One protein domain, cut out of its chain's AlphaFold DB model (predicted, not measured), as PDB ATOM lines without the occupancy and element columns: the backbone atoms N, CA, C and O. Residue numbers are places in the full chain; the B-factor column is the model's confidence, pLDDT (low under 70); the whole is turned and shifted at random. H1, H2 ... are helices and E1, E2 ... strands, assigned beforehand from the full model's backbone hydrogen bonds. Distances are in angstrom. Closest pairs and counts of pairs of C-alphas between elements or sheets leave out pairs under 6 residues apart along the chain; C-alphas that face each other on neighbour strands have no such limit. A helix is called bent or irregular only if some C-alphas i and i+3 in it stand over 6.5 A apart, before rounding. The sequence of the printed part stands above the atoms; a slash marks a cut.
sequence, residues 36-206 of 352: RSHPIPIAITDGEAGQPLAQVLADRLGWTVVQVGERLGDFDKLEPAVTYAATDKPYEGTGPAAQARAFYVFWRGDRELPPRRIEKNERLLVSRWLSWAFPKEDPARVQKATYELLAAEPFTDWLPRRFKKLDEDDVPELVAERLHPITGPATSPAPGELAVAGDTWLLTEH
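This is residues 36 to 206 of the 352 residues of the protein "Lipoprotein signal peptidase" of Deltaproteobacteria bacterium HGW-Deltaproteobacteria-14 (UniProt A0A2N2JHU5). Three small parts follow each other along a long, thin body: at one end a three-stranded sheet E1, E6, E2 with the short helices H1 and H2 by it, in the middle a second three-stranded sheet E4, E3, E5, and at the other end the helix pair H3 and H4. H5 and H6 touch each other to one side of the second sheet. You will read 171 residues, with six named helices and six named strands in the order E1 H1 H2 E2 E3 E4 H3 H4 H5 H6 E5 E6; the class is mixed, with under half of the residues in named elements. Both sheets are antiparallel. The whole is elongated, spanning 58 by 35 by 27 A, and only just loose, close to compact, with a radius of gyration of the C-alphas of 18.9 A.

Begin at E1, residues 40 to 43, antiparallel to the inner strand E6, residues 200 to 203; N 42 and O 201 are 2.7 A apart, within hydrogen-bond range. On the other side of E6 find E2, residues 75 to 77, also antiparallel, with N 202 and O 76 at 2.8 A. Between E1 and E2 come H1, residues 53 to 61, which only grazes this sheet with residues 56 to 61, and H2, residues 65 to 70. H1 and H2 touch, about perpendicular at 80 degrees, their closest C-alphas those of Ala 58 and Val 65, 5.4 A apart. E1, H1, H2 and E2 form a split strand-helix-strand unit, two strands running the same way with E6 between them; its crossover is right-handed. Next look at the hairpin E3, residues 102 to 105, and E4, residues 116 to 119, with N 118 and O 103 at 2.8 A. E5, residues 179 to 182, is antiparallel to E3, with N 182 and O 102 at 2.8 A. H3, residues 122 to 133, touches H4, residues 139 to 151, at a steep tilt of 47 degrees, opposite ways; the closest C-alphas, of Ser 127 and Thr 146, are 5.7 A apart. H5, residues 155 to 158, touches H6, residues 168 to 177; the closest C-alphas, of Thr 156 and Glu 168, are 5.9 A apart. In H1, H2, H3 and H4 every O i to N i+4 pair is within hydrogen-bond range, in H6 4 of 6, and H5 is too short for such a pair.

Find C-alpha 40 at (111.304, 82.710, 112.635), where E1 begins. H4 runs 18.1 A from C-alpha 139 at (79.650, 60.134, 103.468), H3 16.0 A, H6 15.6 A and H1 12.1 A. H6 is irregular, but only just: C-alphas 169 and 172 are 6.9 A apart. E6 ends at C-alpha 203, (107.586, 85.808, 111.473).

The C-alphas farthest apart, of Gly 47 and Lys 136, are 62.9 A apart. The printed part has no cut. The links E2 to E3 and E5 to E6 are long, of 24 and 17 residues. Look for pLDDT under 70 at residues 109 to 110 and 164 to 165.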
ATOM      1  N   ARG A  36     105.107  79.699 106.458       90.12
ATOM      2  CA  ARG A  36     104.160  79.218 107.488       90.12
ATOM      3  C   ARG A  36     104.553  77.915 108.192       90.12
ATOM      4  O   ARG A  36     104.155  77.708 109.337       90.12
ATOM      5  N   SER A  37     105.284  77.025 107.525       89.25
ATOM      6  CA  SER A  37     105.749  75.752 108.097       89.25
ATOM      7  C   SER A  37     107.051  75.891 108.902       89.25
ATOM      8  O   SER A  37     107.372  75.020 109.716       89.25
ATOM      9  N   HIS A  38     107.781  76.981 108.675       92.50
ATOM     10  CA  HIS A  38     109.074  77.334 109.248       92.50
ATOM     11  C   HIS A  38     109.113  78.835 109.592       92.50
ATOM     12  O   HIS A  38     109.731  79.616 108.866       92.50
ATOM     13  N   PRO A  39     108.404  79.282 110.640       94.88
ATOM     14  CA  PRO A  39     108.458  80.680 111.032       94.88
ATOM     15  C   PRO A  39     109.732  80.988 111.830       94.88
ATOM     16  O   PRO A  39     110.280  80.107 112.493       94.88
ATOM     17  N   ILE A  40     110.164  82.249 111.832       94.94
ATOM     18  CA  ILE A  40     111.304  82.710 112.635       94.94
ATOM     19  C   ILE A  40     110.804  83.297 113.964       94.94
ATOM     20  O   ILE A  40     110.004  84.237 113.939       94.94
ATOM     21  N   PRO A  41     111.237  82.766 115.122       94.88
ATOM     22  CA  PRO A  41     110.846  83.283 116.422       94.88
ATOM     23  C   PRO A  41     111.629  84.548 116.773       94.88
ATOM     24  O   PRO A  41     112.833  84.650 116.559       94.88
ATOM     25  N   ILE A  42     110.927  85.510 117.359       94.19
ATOM     26  CA  ILE A  42     111.462  86.778 117.844       94.19
ATOM     27  C   ILE A  42     110.989  86.928 119.287       94.19
ATOM     28  O   ILE A  42     109.862  87.357 119.548       94.19
ATOM     29  N   ALA A  43     111.837  86.502 120.222       93.81
ATOM     30  CA  ALA A  43     111.582  86.624 121.651       93.81
ATOM     31  C   ALA A  43     111.907  88.045 122.130       93.81
ATOM     32  O   ALA A  43     113.009  88.548 121.903       93.81
ATOM     33  N   ILE A  44     110.946  88.678 122.798       95.12
ATOM     34  CA  ILE A  44     111.086  90.021 123.352       95.12
ATOM     35  C   ILE A  44     111.800  89.939 124.700       95.12
ATOM     36  O   ILE A  44     111.341  89.271 125.630       95.12
ATOM     37  N   THR A  45     112.917  90.648 124.810       94.44
ATOM     38  CA  THR A  45     113.724  90.712 126.032       94.44
ATOM     39  C   THR A  45     113.207  91.772 127.008       94.44
ATOM     40  O   THR A  45     112.505  92.709 126.623       94.44
ATOM     41  N   ASP A  46     113.615  91.683 128.277       94.50
ATOM     42  CA  ASP A  46     113.265  92.680 129.303       94.50
ATOM     43  C   ASP A  46     113.716  94.104 128.932       94.50
ATOM     44  O   ASP A  46     113.048  95.077 129.272       94.50
ATOM     45  N   GLY A  47     114.833  94.241 128.206       95.19
ATOM     46  CA  GLY A  47     115.351  95.539 127.755       95.19
ATOM     47  C   GLY A  47     114.566  96.163 126.594       95.19
ATOM     48  O   GLY A  47     114.646  97.371 126.370       95.19
ATOM     49  N   GLU A  48     113.799  95.356 125.862       95.75
ATOM     50  CA  GLU A  48     112.945  95.796 124.752       95.75
ATOM     51  C   GLU A  48     111.523  96.136 125.222       95.75
ATOM     52  O   GLU A  48     110.773  96.796 124.502       95.75
ATOM     53  N   ALA A  49     111.150  95.726 126.436       95.38
ATOM     54  CA  ALA A  49     109.814  95.926 126.973       95.38
ATOM     55  C   ALA A  49     109.426  97.413 127.059       95.38
ATOM     56  O   ALA A  49     110.199  98.269 127.491       95.38
ATOM     57  N   GLY A  50     108.195  97.723 126.653       95.19
ATOM     58  CA  GLY A  50     107.647  99.080 126.630       95.19
ATOM     59  C   GLY A  50     108.072  99.926 125.426       95.19
ATOM     60  O   GLY A  50     107.514 101.006 125.234       95.19
ATOM     61  N   GLN A  51     109.002  99.456 124.589       96.31
ATOM     62  CA  GLN A  51     109.301 100.097 123.306       96.31
ATOM     63  C   GLN A  51     108.189  99.798 122.284       96.31
ATOM     64  O   GLN A  51     107.514  98.772 122.404       96.31
ATOM     65  N   PRO A  52     107.982 100.639 121.252       96.81
ATOM     66  CA  PRO A  52     107.099 100.287 120.146       96.81
ATOM     67  C   PRO A  52     107.553  98.974 119.500       96.81
ATOM     68  O   PRO A  52     108.680  98.874 119.020       96.81
ATOM     69  N   LEU A  53     106.676  97.973 119.448       96.44
ATOM     70  CA  LEU A  53     106.995  96.647 118.919       96.44
ATOM     71  C   LEU A  53     107.489  96.729 117.472       96.44
ATOM     72  O   LEU A  53     108.453  96.064 117.110       96.44
ATOM     73  N   ALA A  54     106.896  97.609 116.663       95.44
ATOM     74  CA  ALA A  54     107.340  97.826 115.292       95.44
ATOM     75  C   ALA A  54     108.800  98.312 115.197       95.44
ATOM     76  O   ALA A  54     109.484  97.965 114.239       95.44
ATOM     77  N   GLN A  55     109.286  99.073 116.187       95.94
ATOM     78  CA  GLN A  55     110.690  99.487 116.267       95.94
ATOM     79  C   GLN A  55     111.588  98.301 116.632       95.94
ATOM     80  O   GLN A  55     112.582  98.065 115.956       95.94
ATOM     81  N   VAL A  56     111.194  97.503 117.629       95.94
ATOM     82  CA  VAL A  56     111.941  96.298 118.032       95.94
ATOM     83  C   VAL A  56     112.067  95.313 116.865       95.94
ATOM     84  O   VAL A  56     113.158  94.833 116.564       95.94
ATOM     85  N   LEU A  57     110.964  95.043 116.159       95.38
ATOM     86  CA  LEU A  57     110.955  94.168 114.985       95.38
ATOM     87  C   LEU A  57     111.811  94.733 113.843       95.38
ATOM     88  O   LEU A  57     112.536  93.978 113.197       95.38
ATOM     89  N   ALA A  58     111.757  96.049 113.613       95.25
ATOM     90  CA  ALA A  58     112.574  96.722 112.607       95.25
ATOM     91  C   ALA A  58     114.072  96.533 112.889       95.25
ATOM     92  O   ALA A  58     114.810  96.090 112.008       95.25
ATOM     93  N   ASP A  59     114.498  96.762 114.131       94.75
ATOM     94  CA  ASP A  59     115.899  96.631 114.537       94.75
ATOM     95  C   ASP A  59     116.391  95.178 114.450       94.75
ATOM     96  O   ASP A  59     117.497  94.922 113.971       94.75
ATOM     97  N   ARG A  60     115.556  94.206 114.845       91.94
ATOM     98  CA  ARG A  60     115.891  92.771 114.789       91.94
ATOM     99  C   ARG A  60     116.001  92.230 113.365       91.94
ATOM    100  O   ARG A  60     116.841  91.373 113.108       91.94
ATOM    101  N   LEU A  61     115.157  92.711 112.455       92.38
ATOM    102  CA  LEU A  61     115.082  92.219 111.076       92.38
ATOM    103  C   LEU A  61     115.909  93.055 110.091       92.38
ATOM    104  O   LEU A  61     116.001  92.704 108.915       92.38
ATOM    105  N   GLY A  62     116.508  94.161 110.548       93.00
ATOM    106  CA  GLY A  62     117.184  95.121 109.676       93.00
ATOM    107  C   GLY A  62     116.221  95.817 108.709       93.00
ATOM    108  O   GLY A  62     116.592  96.139 107.581       93.00
ATOM    109  N   TRP A  63     114.968  95.999 109.125       94.25
ATOM    110  CA  TRP A  63     113.907  96.642 108.355       94.25
ATOM    111  C   TRP A  63     113.675  98.074 108.835       94.25
ATOM    112  O   TRP A  63     114.143  98.494 109.888       94.25
ATOM    113  N   THR A  64     112.918  98.844 108.062       96.25
ATOM    114  CA  THR A  64     112.344 100.109 108.531       96.25
ATOM    115  C   THR A  64     111.017  99.858 109.245       96.25
ATOM    116  O   THR A  64     110.294  98.912 108.930       96.25
ATOM    117  N   VAL A  65     110.634 100.756 110.154       95.69
ATOM    118  CA  VAL A  65     109.326 100.700 110.836       95.69
ATOM    119  C   VAL A  65     108.159 100.704 109.840       95.69
ATOM    120  O   VAL A  65     107.146 100.053 110.078       95.69
ATOM    121  N   VAL A  66     108.307 101.391 108.702       94.94
ATOM    122  CA  VAL A  66     107.299 101.407 107.630       94.94
ATOM    123  C   VAL A  66     107.137 100.017 107.013       94.94
ATOM    124  O   VAL A  66     106.015  99.530 106.924       94.94
ATOM    125  N   GLN A  67     108.243  99.345 106.675       94.25
ATOM    126  CA  GLN A  67     108.207  97.978 106.140       94.25
ATOM    127  C   GLN A  67     107.583  96.991 107.130       94.25
ATOM    128  O   GLN A  67     106.809  96.132 106.724       94.25
ATOM    129  N   VAL A  68     107.881  97.125 108.428       94.38
ATOM    130  CA  VAL A  68     107.216  96.322 109.466       94.38
ATOM    131  C   VAL A  68     105.715  96.610 109.488       94.38
ATOM    132  O   VAL A  68     104.923  95.675 109.512       94.38
ATOM    133  N   GLY A  69     105.317  97.885 109.422       93.25
ATOM    134  CA  GLY A  69     103.915  98.308 109.385       93.25
ATOM    135  C   GLY A  69     103.122  97.715 108.214       93.25
ATOM    136  O   GLY A  69     101.972  97.317 108.390       93.25
ATOM    137  N   GLU A  70     103.740  97.602 107.039       93.75
ATOM    138  CA  GLU A  70     103.146  96.974 105.848       93.75
ATOM    139  C   GLU A  70     103.057  95.443 105.956       93.75
ATOM    140  O   GLU A  70     102.221  94.825 105.299       93.75
ATOM    141  N   ARG A  71     103.899  94.839 106.803       94.06
ATOM    142  CA  ARG A  71     104.066  93.387 106.962       94.06
ATOM    143  C   ARG A  71     103.557  92.851 108.296       94.06
ATOM    144  O   ARG A  71     103.837  91.710 108.634       94.06
ATOM    145  N   LEU A  72     102.783  93.625 109.063       91.38
ATOM    146  CA  LEU A  72     102.250  93.159 110.356       91.38
ATOM    147  C   LEU A  72     101.449  91.854 110.214       91.38
ATOM    148  O   LEU A  72     101.497  91.009 111.102       91.38
ATOM    149  N   GLY A  73     100.772  91.658 109.077       90.81
ATOM    150  CA  GLY A  73     100.032  90.430 108.765       90.81
ATOM    151  C   GLY A  73     100.895  89.175 108.583       90.81
ATOM    152  O   GLY A  73     100.348  88.074 108.593       90.81
ATOM    153  N   ASP A  74     102.214  89.324 108.447       93.69
ATOM    154  CA  ASP A  74     103.159  88.208 108.340       93.69
ATOM    155  C   ASP A  74     103.620  87.711 109.720       93.69
ATOM    156  O   ASP A  74     104.335  86.712 109.803       93.69
ATOM    157  N   PHE A  75     103.213  88.373 110.807       94.56
ATOM    158  CA  PHE A  75     103.554  87.987 112.173       94.56
ATOM    159  C   PHE A  75     102.373  87.324 112.885       94.56
ATOM    160  O   PHE A  75     101.246  87.820 112.843       94.56
ATOM    161  N   ASP A  76     102.681  86.257 113.620       93.69
ATOM    162  CA  ASP A  76     101.775  85.580 114.544       93.69
ATOM    163  C   ASP A  76     102.319  85.695 115.969       93.69
ATOM    164  O   ASP A  76     103.484  85.381 116.223       93.69
ATOM    165  N   LYS A  77     101.483  86.073 116.937       93.31
ATOM    166  CA  LYS A  77     101.843  85.922 118.348       93.31
ATOM    167  C   LYS A  77     101.923  84.437 118.711       93.31
ATOM    168  O   LYS A  77     101.001  83.670 118.426       93.31
ATOM    169  N   LEU A  78     103.021  84.019 119.339       93.31
ATOM    170  CA  LEU A  78     103.152  82.665 119.864       93.31
ATOM    171  C   LEU A  78     102.375  82.552 121.176       93.31
ATOM    172  O   LEU A  78     102.777  83.112 122.196       93.31
ATOM    173  N   GLU A  79     101.294  81.780 121.150       89.44
ATOM    174  CA  GLU A  79     100.550  81.430 122.357       89.44
ATOM    175  C   GLU A  79     101.433  80.669 123.361       89.44
ATOM    176  O   GLU A  79     102.381  79.985 122.955       89.44
ATOM    177  N   PRO A  80     101.150  80.741 124.673       85.75
ATOM    178  CA  PRO A  80     101.878  79.975 125.676       85.75
ATOM    179  C   PRO A  80     101.892  78.471 125.372       85.75
ATOM    180  O   PRO A  80     100.950  77.923 124.793       85.75
ATOM    181  N   ALA A  81     102.970  77.798 125.779       86.12
ATOM    182  CA  ALA A  81     103.017  76.343 125.713       86.12
ATOM    183  C   ALA A  81     101.914  75.766 126.606       86.12
ATOM    184  O   ALA A  81     101.654  76.274 127.701       86.12
ATOM    185  N   VAL A  82     101.279  74.697 126.137       89.19
ATOM    186  CA  VAL A  82     100.337  73.921 126.940       89.19
ATOM    187  C   VAL A  82     100.993  72.587 127.243       89.19
ATOM    188  O   VAL A  82     101.509  71.933 126.342       89.19
ATOM    189  N   THR A  83     100.971  72.192 128.512       91.19
ATOM    190  CA  THR A  83     101.472  70.891 128.946       91.19
ATOM    191  C   THR A  83     100.448  69.817 128.612       91.19
ATOM    192  O   THR A  83      99.331  69.835 129.132       91.19
ATOM    193  N   TYR A  84     100.846  68.875 127.766       91.81
ATOM    194  CA  TYR A  84     100.083  67.671 127.454       91.81
ATOM    195  C   TYR A  84     100.754  66.445 128.072       91.81
ATOM    196  O   TYR A  84     101.962  66.426 128.310       91.81
ATOM    197  N   ALA A  85      99.978  65.389 128.300       92.06
ATOM    198  CA  ALA A  85     100.519  64.059 128.524       92.06
ATOM    199  C   ALA A  85     100.859  63.403 127.180       92.06
ATOM    200  O   ALA A  85     100.156  63.582 126.187       92.06
ATOM    201  N   ALA A  86     101.890  62.557 127.147       91.19
ATOM    202  CA  ALA A  86     102.233  61.793 125.942       91.19
ATOM    203  C   ALA A  86     101.078  60.875 125.478       91.19
ATOM    204  O   ALA A  86     100.932  60.589 124.291       91.19
ATOM    205  N   THR A  87     100.216  60.467 126.414       92.38
ATOM    206  CA  THR A  87      98.998  59.683 126.167       92.38
ATOM    207  C   THR A  87      97.810  60.510 125.677       92.38
ATOM    208  O   THR A  87      96.791  59.926 125.302       92.38
ATOM    209  N   ASP A  88      97.895  61.844 125.711       93.31
ATOM    210  CA  ASP A  88      96.833  62.698 125.187       93.31
ATOM    211  C   ASP A  88      96.708  62.509 123.680       93.31
ATOM    212  O   ASP A  88      97.678  62.239 122.969       93.31
ATOM    213  N   LYS A  89      95.480  62.653 123.190       92.38
ATOM    214  CA  LYS A  89      95.134  62.309 121.815       92.38
ATOM    215  C   LYS A  89      94.829  63.579 121.032       92.38
ATOM    216  O   LYS A  89      93.816  64.230 121.312       92.38
ATOM    217  N   PRO A  90      95.636  63.951 120.020       90.62
ATOM    218  CA  PRO A  90      95.447  65.197 119.284       90.62
ATOM    219  C   PRO A  90      94.060  65.306 118.644       90.62
ATOM    220  O   PRO A  90      93.528  66.406 118.515       90.62
ATOM    221  N   TYR A  91      93.448  64.192 118.244       89.25
ATOM    222  CA  TYR A  91      92.158  64.188 117.551       89.25
ATOM    223  C   TYR A  91      90.943  63.926 118.435       89.25
ATOM    224  O   TYR A  91      89.826  63.899 117.905       89.25
ATOM    225  N   GLU A  92      91.119  63.759 119.743       88.12
ATOM    226  CA  GLU A  92      89.997  63.567 120.656       88.12
ATOM    227  C   GLU A  92      89.136  64.836 120.738       88.12
ATOM    228  O   GLU A  92      89.640  65.955 120.823       88.12
ATOM    229  N   GLY A  93      87.812  64.672 120.663       80.62
ATOM    230  CA  GLY A  93      86.870  65.793 120.562       80.62
ATOM    231  C   GLY A  93      86.682  66.596 121.853       80.62
ATOM    232  O   GLY A  93      86.161  67.705 121.799       80.62
ATOM    233  N   THR A  94      87.094  66.046 122.993       82.69
ATOM    234  CA  THR A  94      86.914  66.638 124.331       82.69
ATOM    235  C   THR A  94      88.211  66.692 125.142       82.69
ATOM    236  O   THR A  94      88.177  67.068 126.309       82.69
ATOM    237  N   GLY A  95      89.338  66.294 124.547       80.69
ATOM    238  CA  GLY A  95      90.647  66.289 125.197       80.69
ATOM    239  C   GLY A  95      91.315  67.672 125.219       80.69
ATOM    240  O   GLY A  95      90.828  68.613 124.585       80.69
ATOM    241  N   PRO A  96      92.471  67.806 125.890       82.12
ATOM    242  CA  PRO A  96      93.196  69.077 126.007       82.12
ATOM    243  C   PRO A  96      93.590  69.668 124.642       82.12
ATOM    244  O   PRO A  96      93.650  70.882 124.472       82.12
ATOM    245  N   ALA A  97      93.787  68.816 123.632       86.88
ATOM    246  CA  ALA A  97      94.134  69.199 122.265       86.88
ATOM    247  C   ALA A  97      92.918  69.434 121.339       86.88
ATOM    248  O   ALA A  97      93.103  69.696 120.143       86.88
ATOM    249  N   ALA A  98      91.683  69.327 121.843       86.19
ATOM    250  CA  ALA A  98      90.470  69.320 121.018       86.19
ATOM    251  C   ALA A  98      90.287  70.605 120.199       86.19
ATOM    252  O   ALA A  98      89.906  70.547 119.029       86.19
ATOM    253  N   GLN A  99      90.594  71.759 120.801       87.31
ATOM    254  CA  GLN A  99      90.448  73.068 120.158       87.31
ATOM    255  C   GLN A  99      91.631  73.438 119.257       87.31
ATOM    256  O   GLN A  99      91.515  74.351 118.443       87.31
ATOM    257  N   ALA A 100      92.765  72.742 119.367       90.06
ATOM    258  CA  ALA A 100      93.904  72.996 118.498       90.06
ATOM    259  C   ALA A 100      93.562  72.570 117.060       90.06
ATOM    260  O   ALA A 100      93.104  71.449 116.829       90.06
ATOM    261  N   ARG A 101      93.812  73.439 116.079       89.50
ATOM    262  CA  ARG A 101      93.788  73.111 114.639       89.50
ATOM    263  C   ARG A 101      95.169  72.726 114.107       89.50
ATOM    264  O   ARG A 101      95.271  72.006 113.120       89.50
ATOM    265  N   ALA A 102      96.213  73.192 114.775       90.88
ATOM    266  CA  ALA A 102      97.607  72.941 114.453       90.88
ATOM    267  C   ALA A 102      98.462  73.183 115.706       90.88
ATOM    268  O   ALA A 102      97.946  73.655 116.722       90.88
ATOM    269  N   PHE A 103      99.751  72.873 115.632       91.75
ATOM    270  CA  PHE A 103     100.711  73.136 116.703       91.75
ATOM    271  C   PHE A 103     101.973  73.777 116.143       91.75
ATOM    272  O   PHE A 103     102.435  73.369 115.078       91.75
ATOM    273  N   TYR A 104     102.556  74.720 116.878       91.94
ATOM    274  CA  TYR A 104     103.973  75.037 116.738       91.94
ATOM    275  C   TYR A 104     104.775  74.168 117.706       91.94
ATOM    276  O   TYR A 104     104.394  74.007 118.867       91.94
ATOM    277  N   VAL A 105     105.869  73.594 117.206       90.12
ATOM    278  CA  VAL A 105     106.710  72.662 117.958       90.12
ATOM    279  C   VAL A 105     108.172  73.075 117.886       90.12
ATOM    280  O   VAL A 105     108.776  73.071 116.809       90.12
ATOM    281  N   PHE A 106     108.753  73.378 119.044       87.19
ATOM    282  CA  PHE A 106     110.172  73.703 119.195       87.19
ATOM    283  C   PHE A 106     110.976  72.431 119.468       87.19
ATOM    284  O   PHE A 106     111.296  72.094 120.599       87.19
ATOM    285  N   TRP A 107     111.269  71.671 118.416       76.25
ATOM    286  CA  TRP A 107     111.933  70.368 118.555       76.25
ATOM    287  C   TRP A 107     113.464  70.427 118.407       76.25
ATOM    288  O   TRP A 107     114.146  69.492 118.805       76.25
ATOM    289  N   ARG A 108     114.026  71.508 117.839       72.81
ATOM    290  CA  ARG A 108     115.480  71.637 117.577       72.81
ATOM    291  C   ARG A 108     116.290  72.232 118.732       72.81
ATOM    292  O   ARG A 108     117.483  72.457 118.556       72.81
ATOM    293  N   GLY A 109     115.671  72.470 119.883       68.00
ATOM    294  CA  GLY A 109     116.308  73.095 121.036       68.00
ATOM    295  C   GLY A 109     115.338  74.016 121.763       68.00
ATOM    296  O   GLY A 109     114.170  73.670 121.941       68.00
ATOM    297  N   ASP A 110     115.846  75.172 122.177       67.88
ATOM    298  CA  ASP A 110     115.084  76.222 122.845       67.88
ATOM    299  C   ASP A 110     114.196  77.033 121.875       67.88
ATOM    300  O   ASP A 110     114.049  76.722 120.688       67.88
ATOM    301  N   ARG A 111     113.564  78.081 122.413       71.94
ATOM    302  CA  ARG A 111     112.613  78.943 121.698       71.94
ATOM    303  C   ARG A 111     113.271  79.918 120.716       71.94
ATOM    304  O   ARG A 111     112.546  80.629 120.025       71.94
ATOM    305  N   GLU A 112     114.599  79.962 120.645       78.12
ATOM    306  CA  GLU A 112     115.334  80.827 119.716       78.12
ATOM    307  C   GLU A 112     115.493  80.178 118.337       78.12
ATOM    308  O   GLU A 112     115.723  80.868 117.343       78.12
ATOM    309  N   LEU A 113     115.327  78.855 118.246       84.12
ATOM    310  CA  LEU A 113     115.359  78.143 116.974       84.12
ATOM    311  C   LEU A 113     113.970  78.055 116.327       84.12
ATOM    312  O   LEU A 113     112.967  77.881 117.020       84.12
ATOM    313  N   PRO A 114     113.890  78.095 114.985       88.06
ATOM    314  CA  PRO A 114     112.625  78.033 114.268       88.06
ATOM    315  C   PRO A 114     111.790  76.803 114.634       88.06
ATOM    316  O   PRO A 114     112.274  75.669 114.458       88.06
ATOM    317  N   PRO A 115     110.536  76.992 115.089       91.19
ATOM    318  CA  PRO A 115     109.641  75.883 115.338       91.19
ATOM    319  C   PRO A 115     109.150  75.281 114.022       91.19
ATOM    320  O   PRO A 115     109.314  75.825 112.928       91.19
ATOM    321  N   ARG A 116     108.494  74.131 114.138       88.94
ATOM    322  CA  ARG A 116     107.756  73.511 113.039       88.94
ATOM    323  C   ARG A 116     106.272  73.643 113.277       88.94
ATOM    324  O   ARG A 116     105.792  73.334 114.366       88.94
ATOM    325  N   ARG A 117     105.545  74.049 112.241       90.19
ATOM    326  CA  ARG A 117     104.086  74.024 112.260       90.19
ATOM    327  C   ARG A 117     103.582  72.658 111.813       90.19
ATOM    328  O   ARG A 117     103.882  72.215 110.707       90.19
ATOM    329  N   ILE A 118     102.780  72.011 112.649       88.38
ATOM    330  CA  ILE A 118     102.101  70.757 112.319       88.38
ATOM    331  C   ILE A 118     100.610  71.011 112.192       88.38
ATOM    332  O   ILE A 118      99.939  71.347 113.165       88.38
ATOM    333  N   GLU A 119     100.083  70.786 110.997       86.50
ATOM    334  CA  GLU A 119      98.648  70.836 110.734       86.50
ATOM    335  C   GLU A 119      97.947  69.557 111.212       86.50
ATOM    336  O   GLU A 119      98.463  68.449 111.022       86.50
ATOM    337  N   LYS A 120      96.735  69.697 111.767       87.56
ATOM    338  CA  LYS A 120      95.836  68.567 112.062       87.56
ATOM    339  C   LYS A 120      94.870  68.314 110.900       87.56
ATOM    340  O   LYS A 120      93.647  68.395 111.044       87.56
ATOM    341  N   ASN A 121      95.416  68.058 109.715       85.19
ATOM    342  CA  ASN A 121      94.652  67.915 108.471       85.19
ATOM    343  C   ASN A 121      94.385  66.451 108.067       85.19
ATOM    344  O   ASN A 121      93.768  66.196 107.032       85.19
ATOM    345  N   GLU A 122      94.783  65.476 108.884       85.56
ATOM    346  CA  GLU A 122      94.668  64.046 108.581       85.56
ATOM    347  C   GLU A 122      93.220  63.619 108.441       85.56
ATOM    348  O   GLU A 122      92.927  62.758 107.621       85.56
ATOM    349  N   ARG A 123      92.299  64.267 109.163       85.44
ATOM    350  CA  ARG A 123      90.860  64.049 108.971       85.44
ATOM    351  C   ARG A 123      90.460  64.252 107.507       85.44
ATOM    352  O   ARG A 123      89.686  63.464 106.978       85.44
ATOM    353  N   LEU A 124      91.014  65.257 106.826       85.62
ATOM    354  CA  LEU A 124      90.743  65.497 105.407       85.62
ATOM    355  C   LEU A 124      91.392  64.427 104.521       85.62
ATOM    356  O   LEU A 124      90.751  63.920 103.603       85.62
ATOM    357  N   LEU A 125      92.652  64.072 104.796       85.44
ATOM    358  CA  LEU A 125      93.403  63.091 104.006       85.44
ATOM    359  C   LEU A 125      92.801  61.684 104.112       85.44
ATOM    360  O   LEU A 125      92.551  61.044 103.092       85.44
ATOM    361  N   VAL A 126      92.523  61.229 105.335       87.12
ATOM    362  CA  VAL A 126      91.914  59.927 105.630       87.12
ATOM    363  C   VAL A 126      90.494  59.868 105.080       87.12
ATOM    364  O   VAL A 126      90.165  58.907 104.394       87.12
ATOM    365  N   SER A 127      89.680  60.908 105.289       89.69
ATOM    366  CA  SER A 127      88.318  60.953 104.740       89.69
ATOM    367  C   SER A 127      88.319  60.887 103.212       89.69
ATOM    368  O   SER A 127      87.554  60.125 102.617       89.69
ATOM    369  N   ARG A 128      89.234  61.612 102.552       90.00
ATOM    370  CA  ARG A 128      89.399  61.562 101.093       90.00
ATOM    371  C   ARG A 128      89.837  60.178 100.616       90.00
ATOM    372  O   ARG A 128      89.312  59.692  99.616       90.00
ATOM    373  N   TRP A 129      90.776  59.544 101.316       89.88
ATOM    374  CA  TRP A 129      91.237  58.195 100.990       89.88
ATOM    375  C   TRP A 129      90.129  57.152 101.169       89.88
ATOM    376  O   TRP A 129      89.883  56.371 100.253       89.88
ATOM    377  N   LEU A 130      89.404  57.187 102.291       91.31
ATOM    378  CA  LEU A 130      88.266  56.301 102.548       91.31
ATOM    379  C   LEU A 130      87.146  56.511 101.525       91.31
ATOM    380  O   LEU A 130      86.611  55.538 101.010       91.31
ATOM    381  N   SER A 131      86.839  57.761 101.170       91.50
ATOM    382  CA  SER A 131      85.843  58.072 100.134       91.50
ATOM    383  C   SER A 131      86.233  57.499  98.770       91.50
ATOM    384  O   SER A 131      85.379  57.053  98.012       91.50
ATOM    385  N   TRP A 132      87.529  57.490  98.444       92.25
ATOM    386  CA  TRP A 132      88.030  56.892  97.209       92.25
ATOM    387  C   TRP A 132      88.023  55.358  97.248       92.25
ATOM    388  O   TRP A 132      87.647  54.726  96.262       92.25
ATOM    389  N   ALA A 133      88.406  54.761  98.380       93.12
ATOM    390  CA  ALA A 133      88.402  53.312  98.576       93.12
ATOM    391  C   ALA A 133      86.977  52.727  98.626       93.12
ATOM    392  O   ALA A 133      86.750  51.609  98.164       93.12
ATOM    393  N   PHE A 134      86.012  53.496  99.141       94.31
ATOM    394  CA  PHE A 134      84.618  53.095  99.333       94.31
ATOM    395  C   PHE A 134      83.644  54.105  98.687       94.31
ATOM    396  O   PHE A 134      82.851  54.740  99.381       94.31
ATOM    397  N   PRO A 135      83.635  54.244  97.348       92.62
ATOM    398  CA  PRO A 135      82.925  55.326  96.652       92.62
ATOM    399  C   PRO A 135      81.392  55.235  96.702       92.62
ATOM    400  O   PRO A 135      80.710  56.168  96.287       92.62
ATOM    401  N   LYS A 136      80.837  54.104  97.157       95.44
ATOM    402  CA  LYS A 136      79.387  53.875  97.300       95.44
ATOM    403  C   LYS A 136      78.896  53.994  98.746       95.44
ATOM    404  O   LYS A 136      77.705  53.816  98.980       95.44
ATOM    405  N   GLU A 137      79.799  54.210  99.699       95.25
ATOM    406  CA  GLU A 137      79.446  54.298 101.115       95.25
ATOM    407  C   GLU A 137      78.837  55.668 101.445       95.25
ATOM    408  O   GLU A 137      79.124  56.666 100.783       95.25
ATOM    409  N   ASP A 138      78.006  55.719 102.487       94.06
ATOM    410  CA  ASP A 138      77.452  56.971 103.002       94.06
ATOM    411  C   ASP A 138      78.582  57.903 103.502       94.06
ATOM    412  O   ASP A 138      79.350  57.508 104.394       94.06
ATOM    413  N   PRO A 139      78.682  59.150 102.993       92.44
ATOM    414  CA  PRO A 139      79.650  60.134 103.468       92.44
ATOM    415  C   PRO A 139      79.643  60.336 104.988       92.44
ATOM    416  O   PRO A 139      80.709  60.523 105.578       92.44
ATOM    417  N   ALA A 140      78.481  60.254 105.649       93.50
ATOM    418  CA  ALA A 140      78.400  60.385 107.104       93.50
ATOM    419  C   ALA A 140      79.103  59.223 107.824       93.50
ATOM    420  O   ALA A 140      79.758  59.415 108.853       93.50
ATOM    421  N   ARG A 141      79.035  58.013 107.258       92.94
ATOM    422  CA  ARG A 141      79.730  56.838 107.787       92.94
ATOM    423  C   ARG A 141      81.234  56.913 107.543       92.94
ATOM    424  O   ARG A 141      81.999  56.584 108.448       92.94
ATOM    425  N   VAL A 142      81.661  57.391 106.371       92.06
ATOM    426  CA  VAL A 142      83.081  57.656 106.069       92.06
ATOM    427  C   VAL A 142      83.657  58.686 107.037       92.06
ATOM    428  O   VAL A 142      84.742  58.489 107.591       92.06
ATOM    429  N   GLN A 143      82.908  59.761 107.294       90.44
ATOM    430  CA  GLN A 143      83.285  60.763 108.278       90.44
ATOM    431  C   GLN A 143      83.410  60.119 109.661       90.44
ATOM    432  O   GLN A 143      84.483  60.187 110.250       90.44
ATOM    433  N   LYS A 144      82.381  59.420 110.152       90.50
ATOM    434  CA  LYS A 144      82.421  58.741 111.457       90.50
ATOM    435  C   LYS A 144      83.635  57.811 111.602       90.50
ATOM    436  O   LYS A 144      84.377  57.947 112.570       90.50
ATOM    437  N   ALA A 145      83.885  56.948 110.617       90.12
ATOM    438  CA  ALA A 145      85.032  56.040 110.618       90.12
ATOM    439  C   ALA A 145      86.376  56.790 110.653       90.12
ATOM    440  O   ALA A 145      87.303  56.373 111.341       90.12
ATOM    441  N   THR A 146      86.476  57.931 109.959       88.88
ATOM    442  CA  THR A 146      87.668  58.792 110.003       88.88
ATOM    443  C   THR A 146      87.927  59.334 111.410       88.88
ATOM    444  O   THR A 146      89.069  59.346 111.866       88.88
ATOM    445  N   TYR A 147      86.875  59.789 112.100       86.19
ATOM    446  CA  TYR A 147      86.995  60.281 113.472       86.19
ATOM    447  C   TYR A 147      87.398  59.159 114.425       86.19
ATOM    448  O   TYR A 147      88.318  59.356 115.207       86.19
ATOM    449  N   GLU A 148      86.763  57.990 114.334       88.06
ATOM    450  CA  GLU A 148      87.081  56.836 115.185       88.06
ATOM    451  C   GLU A 148      88.528  56.359 114.998       88.06
ATOM    452  O   GLU A 148      89.207  56.086 115.986       88.06
ATOM    453  N   LEU A 149      89.028  56.332 113.755       86.19
ATOM    454  CA  LEU A 149      90.404  55.932 113.449       86.19
ATOM    455  C   LEU A 149      91.440  56.867 114.088       86.19
ATOM    456  O   LEU A 149      92.432  56.404 114.639       86.19
ATOM    457  N   LEU A 150      91.222  58.182 113.994       87.44
ATOM    458  CA  LEU A 150      92.184  59.177 114.474       87.44
ATOM    459  C   LEU A 150      92.040  59.469 115.972       87.44
ATOM    460  O   LEU A 150      93.017  59.827 116.621       87.44
ATOM    461  N   ALA A 151      90.839  59.332 116.539       85.44
ATOM    462  CA  ALA A 151      90.560  59.705 117.926       85.44
ATOM    463  C   ALA A 151      91.250  58.814 118.965       85.44
ATOM    464  O   ALA A 151      91.323  59.215 120.121       85.44
ATOM    465  N   ALA A 152      91.715  57.620 118.588       84.88
ATOM    466  CA  ALA A 152      92.403  56.700 119.494       84.88
ATOM    467  C   ALA A 152      93.915  56.947 119.585       84.88
ATOM    468  O   ALA A 152      94.546  56.441 120.510       84.88
ATOM    469  N   GLU A 153      94.481  57.710 118.652       89.44
ATOM    470  CA  GLU A 153      95.923  57.859 118.518       89.44
ATOM    471  C   GLU A 153      96.495  58.849 119.550       89.44
ATOM    472  O   GLU A 153      96.047  59.999 119.571       89.44
ATOM    473  N   PRO A 154      97.465  58.440 120.390       92.38
ATOM    474  CA  PRO A 154      98.155  59.323 121.331       92.38
ATOM    475  C   PRO A 154      99.288  60.124 120.670       92.38
ATOM    476  O   PRO A 154      99.755  59.805 119.573       92.38
ATOM    477  N   PHE A 155      99.784  61.155 121.357       92.00
ATOM    478  CA  PHE A 155     100.937  61.935 120.904       92.00
ATOM    479  C   PHE A 155     102.213  61.103 120.717       92.00
ATOM    480  O   PHE A 155     102.967  61.411 119.791       92.00
ATOM    481  N   THR A 156     102.428  60.056 121.531       90.94
ATOM    482  CA  THR A 156     103.556  59.107 121.385       90.94
ATOM    483  C   THR A 156     103.652  58.513 119.989       90.94
ATOM    484  O   THR A 156     104.749  58.345 119.477       90.94
ATOM    485  N   ASP A 157     102.514  58.274 119.343       88.25
ATOM    486  CA  ASP A 157     102.453  57.621 118.036       88.25
ATOM    487  C   ASP A 157     102.306  58.670 116.921       88.25
ATOM    488  O   ASP A 157     102.796  58.522 115.795       88.25
ATOM    489  N   TRP A 158     101.626  59.775 117.236       87.94
ATOM    490  CA  TRP A 158     101.312  60.823 116.278       87.94
ATOM    491  C   TRP A 158     102.526  61.685 115.906       87.94
ATOM    492  O   TRP A 158     102.745  61.960 114.722       87.94
ATOM    493  N   LEU A 159     103.323  62.119 116.890       88.06
ATOM    494  CA  LEU A 159     104.426  63.060 116.666       88.06
ATOM    495  C   LEU A 159     105.618  62.455 115.905       88.06
ATOM    496  O   LEU A 159     106.065  63.104 114.953       88.06
ATOM    497  N   PRO A 160     106.107  61.234 116.203       85.62
ATOM    498  CA  PRO A 160     107.217  60.631 115.453       85.62
ATOM    499  C   PRO A 160     106.918  60.444 113.957       85.62
ATOM    500  O   PRO A 160     107.793  60.590 113.102       85.62
ATOM    501  N   ARG A 161     105.646  60.228 113.584       80.88
ATOM    502  CA  ARG A 161     105.232  60.168 112.167       80.88
ATOM    503  C   ARG A 161     105.343  61.516 111.448       80.88
ATOM    504  O   ARG A 161     105.378  61.553 110.216       80.88
ATOM    505  N   ARG A 162     105.380  62.619 112.197       79.31
ATOM    506  CA  ARG A 162     105.519  63.994 111.693       79.31
ATOM    507  C   ARG A 162     106.945  64.513 111.787       79.31
ATOM    508  O   ARG A 162     107.367  65.258 110.906       79.31
ATOM    509  N   PHE A 163     107.698  64.052 112.777       78.00
ATOM    510  CA  PHE A 163     109.109  64.354 112.950       78.00
ATOM    511  C   PHE A 163     109.913  63.066 112.945       78.00
ATOM    512  O   PHE A 163     110.085  62.434 113.975       78.00
ATOM    513  N   LYS A 164     110.481  62.706 111.790       66.69
ATOM    514  CA  LYS A 164     111.258  61.461 111.634       66.69
ATOM    515  C   LYS A 164     112.451  61.300 112.590       66.69
ATOM    516  O   LYS A 164     113.003  60.211 112.654       66.69
ATOM    517  N   LYS A 165     112.883  62.377 113.251       68.94
ATOM    518  CA  LYS A 165     113.963  62.384 114.251       68.94
ATOM    519  C   LYS A 165     113.493  62.437 115.688       68.94
ATOM    520  O   LYS A 165     114.335  62.456 116.573       68.94
ATOM    521  N   LEU A 166     112.196  62.587 115.898       75.69
ATOM    522  CA  LEU A 166     111.666  62.551 117.237       75.69
ATOM    523  C   LEU A 166     111.560  61.083 117.621       75.69
ATOM    524  O   LEU A 166     110.687  60.379 117.108       75.69
ATOM    525  N   ASP A 167     112.485  60.638 118.463       75.69
ATOM    526  CA  ASP A 167     112.398  59.323 119.074       75.69
ATOM    527  C   ASP A 167     111.192  59.307 120.026       75.69
ATOM    528  O   ASP A 167     110.828  60.327 120.619       75.69
ATOM    529  N   GLU A 168     110.532  58.154 120.157       79.25
ATOM    530  CA  GLU A 168     109.351  58.009 121.026       79.25
ATOM    531  C   GLU A 168     109.660  58.413 122.479       79.25
ATOM    532  O   GLU A 168     108.809  58.998 123.152       79.25
ATOM    533  N   ASP A 169     110.899  58.183 122.921       82.62
ATOM    534  CA  ASP A 169     111.398  58.517 124.259       82.62
ATOM    535  C   ASP A 169     111.497  60.035 124.513       82.62
ATOM    536  O   ASP A 169     111.404  60.466 125.663       82.62
ATOM    537  N   ASP A 170     111.616  60.854 123.460       84.06
ATOM    538  CA  ASP A 170     111.699  62.320 123.555       84.06
ATOM    539  C   ASP A 170     110.313  62.987 123.549       84.06
ATOM    540  O   ASP A 170     110.161  64.168 123.888       84.06
ATOM    541  N   VAL A 171     109.269  62.247 123.153       87.38
ATOM    542  CA  VAL A 171     107.904  62.777 123.043       87.38
ATOM    543  C   VAL A 171     107.395  63.351 124.371       87.38
ATOM    544  O   VAL A 171     106.859  64.461 124.328       87.38
ATOM    545  N   PRO A 172     107.544  62.683 125.538       89.81
ATOM    546  CA  PRO A 172     107.027  63.192 126.808       89.81
ATOM    547  C   PRO A 172     107.560  64.577 127.190       89.81
ATOM    548  O   PRO A 172     106.775  65.425 127.608       89.81
ATOM    549  N   GLU A 173     108.860  64.832 127.013       86.94
ATOM    550  CA  GLU A 173     109.462  66.148 127.281       86.94
ATOM    551  C   GLU A 173     108.904  67.201 126.315       86.94
ATOM    552  O   GLU A 173     108.472  68.285 126.718       86.94
ATOM    553  N   LEU A 174     108.844  66.857 125.027       86.94
ATOM    554  CA  LEU A 174     108.394  67.772 123.987       86.94
ATOM    555  C   LEU A 174     106.933  68.199 124.177       86.94
ATOM    556  O   LEU A 174     106.620  69.382 124.030       86.94
ATOM    557  N   VAL A 175     106.034  67.268 124.510       88.81
ATOM    558  CA  VAL A 175     104.612  67.592 124.713       88.81
ATOM    559  C   VAL A 175     104.342  68.306 126.034       88.81
ATOM    560  O   VAL A 175     103.331  68.999 126.151       88.81
ATOM    561  N   ALA A 176     105.236  68.166 127.014       86.25
ATOM    562  CA  ALA A 176     105.100  68.831 128.299       86.25
ATOM    563  C   ALA A 176     105.462  70.322 128.225       86.25
ATOM    564  O   ALA A 176     104.820  71.136 128.894       86.25
ATOM    565  N   GLU A 177     106.463  70.680 127.412       83.94
ATOM    566  CA  GLU A 177     107.081  72.013 127.469       83.94
ATOM    567  C   GLU A 177     107.120  72.770 126.135       83.94
ATOM    568  O   GLU A 177     107.254  73.995 126.132       83.94
ATOM    569  N   ARG A 178     107.024  72.081 124.990       87.00
ATOM    570  CA  ARG A 178     107.391  72.651 123.676       87.00
ATOM    571  C   ARG A 178     106.282  72.595 122.631       87.00
ATOM    572  O   ARG A 178     106.545  72.812 121.444       87.00
ATOM    573  N   LEU A 179     105.047  72.324 123.059       90.12
ATOM    574  CA  LEU A 179     103.869  72.267 122.200       90.12
ATOM    575  C   LEU A 179     102.976  73.498 122.399       90.12
ATOM    576  O   LEU A 179     102.382  73.709 123.458       90.12
ATOM    577  N   HIS A 180     102.844  74.296 121.344       92.00
ATOM    578  CA  HIS A 180     102.055  75.525 121.346       92.00
ATOM    579  C   HIS A 180     100.827  75.339 120.448       92.00
ATOM    580  O   HIS A 180     100.972  75.281 119.220       92.00
ATOM    581  N   PRO A 181      99.618  75.180 121.013       91.81
ATOM    582  CA  PRO A 181      98.422  74.956 120.217       91.81
ATOM    583  C   PRO A 181      98.010  76.217 119.463       91.81
ATOM    584  O   PRO A 181      97.920  77.306 120.017       91.81
ATOM    585  N   ILE A 182      97.658  76.040 118.197       90.94
ATOM    586  CA  ILE A 182      97.007  77.068 117.393       90.94
ATOM    587  C   ILE A 182      95.509  76.782 117.482       90.94
ATOM    588  O   ILE A 182      95.040  75.819 116.875       90.94
ATOM    589  N   THR A 183      94.760  77.567 118.253       87.81
ATOM    590  CA  THR A 183      93.317  77.348 118.512       87.81
ATOM    591  C   THR A 183      92.416  78.273 117.695       87.81
ATOM    592  O   THR A 183      91.323  77.888 117.288       87.81
ATOM    593  N   GLY A 184      92.895  79.480 117.404       82.94
ATOM    594  CA  GLY A 184      92.167  80.520 116.686       82.94
ATOM    595  C   GLY A 184      92.913  81.027 115.452       82.94
ATOM    596  O   GLY A 184      93.946  80.460 115.080       82.94
ATOM    597  N   PRO A 185      92.380  82.062 114.776       82.19
ATOM    598  CA  PRO A 185      93.090  82.759 113.708       82.19
ATOM    599  C   PRO A 185      94.422  83.343 114.203       82.19
ATOM    600  O   PRO A 185      94.639  83.505 115.400       82.19
ATOM    601  N   ALA A 186      95.310  83.630 113.251       81.06
ATOM    602  CA  ALA A 186      96.541  84.370 113.498       81.06
ATOM    603  C   ALA A 186      96.244  85.672 114.254       81.06
ATOM    604  O   ALA A 186      95.313  86.393 113.886       81.06
ATOM    605  N   THR A 187      97.024  85.952 115.296       89.06
ATOM    606  CA  THR A 187      96.959  87.222 116.025       89.06
ATOM    607  C   THR A 187      98.177  88.036 115.634       89.06
ATOM    608  O   THR A 187      99.269  87.818 116.154       89.06
ATOM    609  N   SER A 188      97.976  88.930 114.674       91.94
ATOM    610  CA  SER A 188      99.001  89.856 114.208       91.94
ATOM    611  C   SER A 188      99.151  91.044 115.159       91.94
ATOM    612  O   SER A 188      98.177  91.400 115.832       91.94
ATOM    613  N   PRO A 189     100.332  91.683 115.201       92.81
ATOM    614  CA  PRO A 189     100.539  92.852 116.034       92.81
ATOM    615  C   PRO A 189      99.614  94.002 115.637       92.81
ATOM    616  O   PRO A 189      99.397  94.268 114.449       92.81
ATOM    617  N   ALA A 190      99.105  94.727 116.629       91.50
ATOM    618  CA  ALA A 190      98.361  95.952 116.377       91.50
ATOM    619  C   ALA A 190      99.313  97.098 115.977       91.50
ATOM    620  O   ALA A 190     100.435  97.191 116.489       91.50
ATOM    621  N   PRO A 191      98.884  98.036 115.110       89.00
ATOM    622  CA  PRO A 191      99.661  99.242 114.841       89.00
ATOM    623  C   PRO A 191      99.936 100.019 116.138       89.00
ATOM    624  O   PRO A 191      99.006 100.438 116.826       89.00
ATOM    625  N   GLY A 192     101.214 100.217 116.468       90.00
ATOM    626  CA  GLY A 192     101.628 100.912 117.693       90.00
ATOM    627  C   GLY A 192     101.594 100.063 118.970       90.00
ATOM    628  O   GLY A 192     101.751 100.625 120.053       90.00
ATOM    629  N   GLU A 193     101.410  98.743 118.866       95.25
ATOM    630  CA  GLU A 193     101.568  97.822 119.996       95.25
ATOM    631  C   GLU A 193     102.948  97.993 120.648       95.25
ATOM    632  O   GLU A 193     103.950  98.221 119.964       95.25
ATOM    633  N   LEU A 194     102.997  97.922 121.978       96.94
ATOM    634  CA  LEU A 194     104.247  97.968 122.730       96.94
ATOM    635  C   LEU A 194     104.768  96.549 122.940       96.94
ATOM    636  O   LEU A 194     103.996  95.624 123.182       96.94
ATOM    637  N   ALA A 195     106.083  96.387 122.879       96.19
ATOM    638  CA  ALA A 195     106.740  95.125 123.151       96.19
ATOM    639  C   ALA A 195     106.560  94.738 124.631       96.19
ATOM    640  O   ALA A 195     106.757  95.561 125.529       96.19
ATOM    641  N   VAL A 196     106.191  93.484 124.892       96.00
ATOM    642  CA  VAL A 196     106.007  92.938 126.244       96.00
ATOM    643  C   VAL A 196     107.082  91.888 126.499       96.00
ATOM    644  O   VAL A 196     107.260  90.981 125.692       96.00
ATOM    645  N   ALA A 197     107.805  92.012 127.613       94.56
ATOM    646  CA  ALA A 197     108.847  91.057 127.988       94.56
ATOM    647  C   ALA A 197     108.312  89.618 128.032       94.56
ATOM    648  O   ALA A 197     107.254  89.360 128.607       94.56
ATOM    649  N   GLY A 198     109.060  88.682 127.444       91.31
ATOM    650  CA  GLY A 198     108.710  87.261 127.408       91.31
ATOM    651  C   GLY A 198     107.738  86.865 126.292       91.31
ATOM    652  O   GLY A 198     107.601  85.668 126.021       91.31
ATOM    653  N   ASP A 199     107.114  87.825 125.598       93.88
ATOM    654  CA  ASP A 199     106.365  87.516 124.382       93.88
ATOM    655  C   ASP A 199     107.306  86.970 123.305       93.88
ATOM    656  O   ASP A 199     108.474  87.348 123.194       93.88
ATOM    657  N   THR A 200     106.789  86.073 122.473       94.19
ATOM    658  CA  THR A 200     107.483  85.615 121.271       94.19
ATOM    659  C   THR A 200     106.583  85.853 120.074       94.19
ATOM    660  O   THR A 200     105.437  85.408 120.054       94.19
ATOM    661  N   TRP A 201     107.113  86.533 119.068       94.94
ATOM    662  CA  TRP A 201     106.452  86.721 117.785       94.94
ATOM    663  C   TRP A 201     107.057  85.774 116.759       94.94
ATOM    664  O   TRP A 201     108.261  85.550 116.748       94.94
ATOM    665  N   LEU A 202     106.223  85.195 115.911       95.50
ATOM    666  CA  LEU A 202     106.627  84.313 114.831       95.50
ATOM    667  C   LEU A 202     106.492  85.067 113.518       95.50
ATOM    668  O   LEU A 202     105.380  85.373 113.099       95.50
ATOM    669  N   LEU A 203     107.608  85.340 112.851       95.94
ATOM    670  CA  LEU A 203     107.586  85.808 111.473       95.94
ATOM    671  C   LEU A 203     107.283  84.617 110.568       95.94
ATOM    672  O   LEU A 203     108.098  83.707 110.442       95.94
ATOM    673  N   THR A 204     106.094  84.599 109.980       94.75
ATOM    674  CA  THR A 204     105.570  83.463 109.215       94.75
ATOM    675  C   THR A 204     105.866  83.536 107.730       94.75
ATOM    676  O   THR A 204     105.750  82.520 107.065       94.75
ATOM    677  N   GLU A 205     106.277  84.682 107.198       94.44
ATOM    678  CA  GLU A 205     106.671  84.822 105.798       94.44
ATOM    679  C   GLU A 205     107.858  85.786 105.705       94.44
ATOM    680  O   GLU A 205     107.788  86.937 106.132       94.44
ATOM    681  N   HIS A 206     108.980  85.311 105.168       95.19
ATOM    682  CA  HIS A 206     110.164  86.132 104.943       95.19
ATOM    683  C   HIS A 206     110.946  85.597 103.752       95.19
ATOM    684  O   HIS A 206     111.496  84.495 103.783       95.19
TER     685      HIS A 206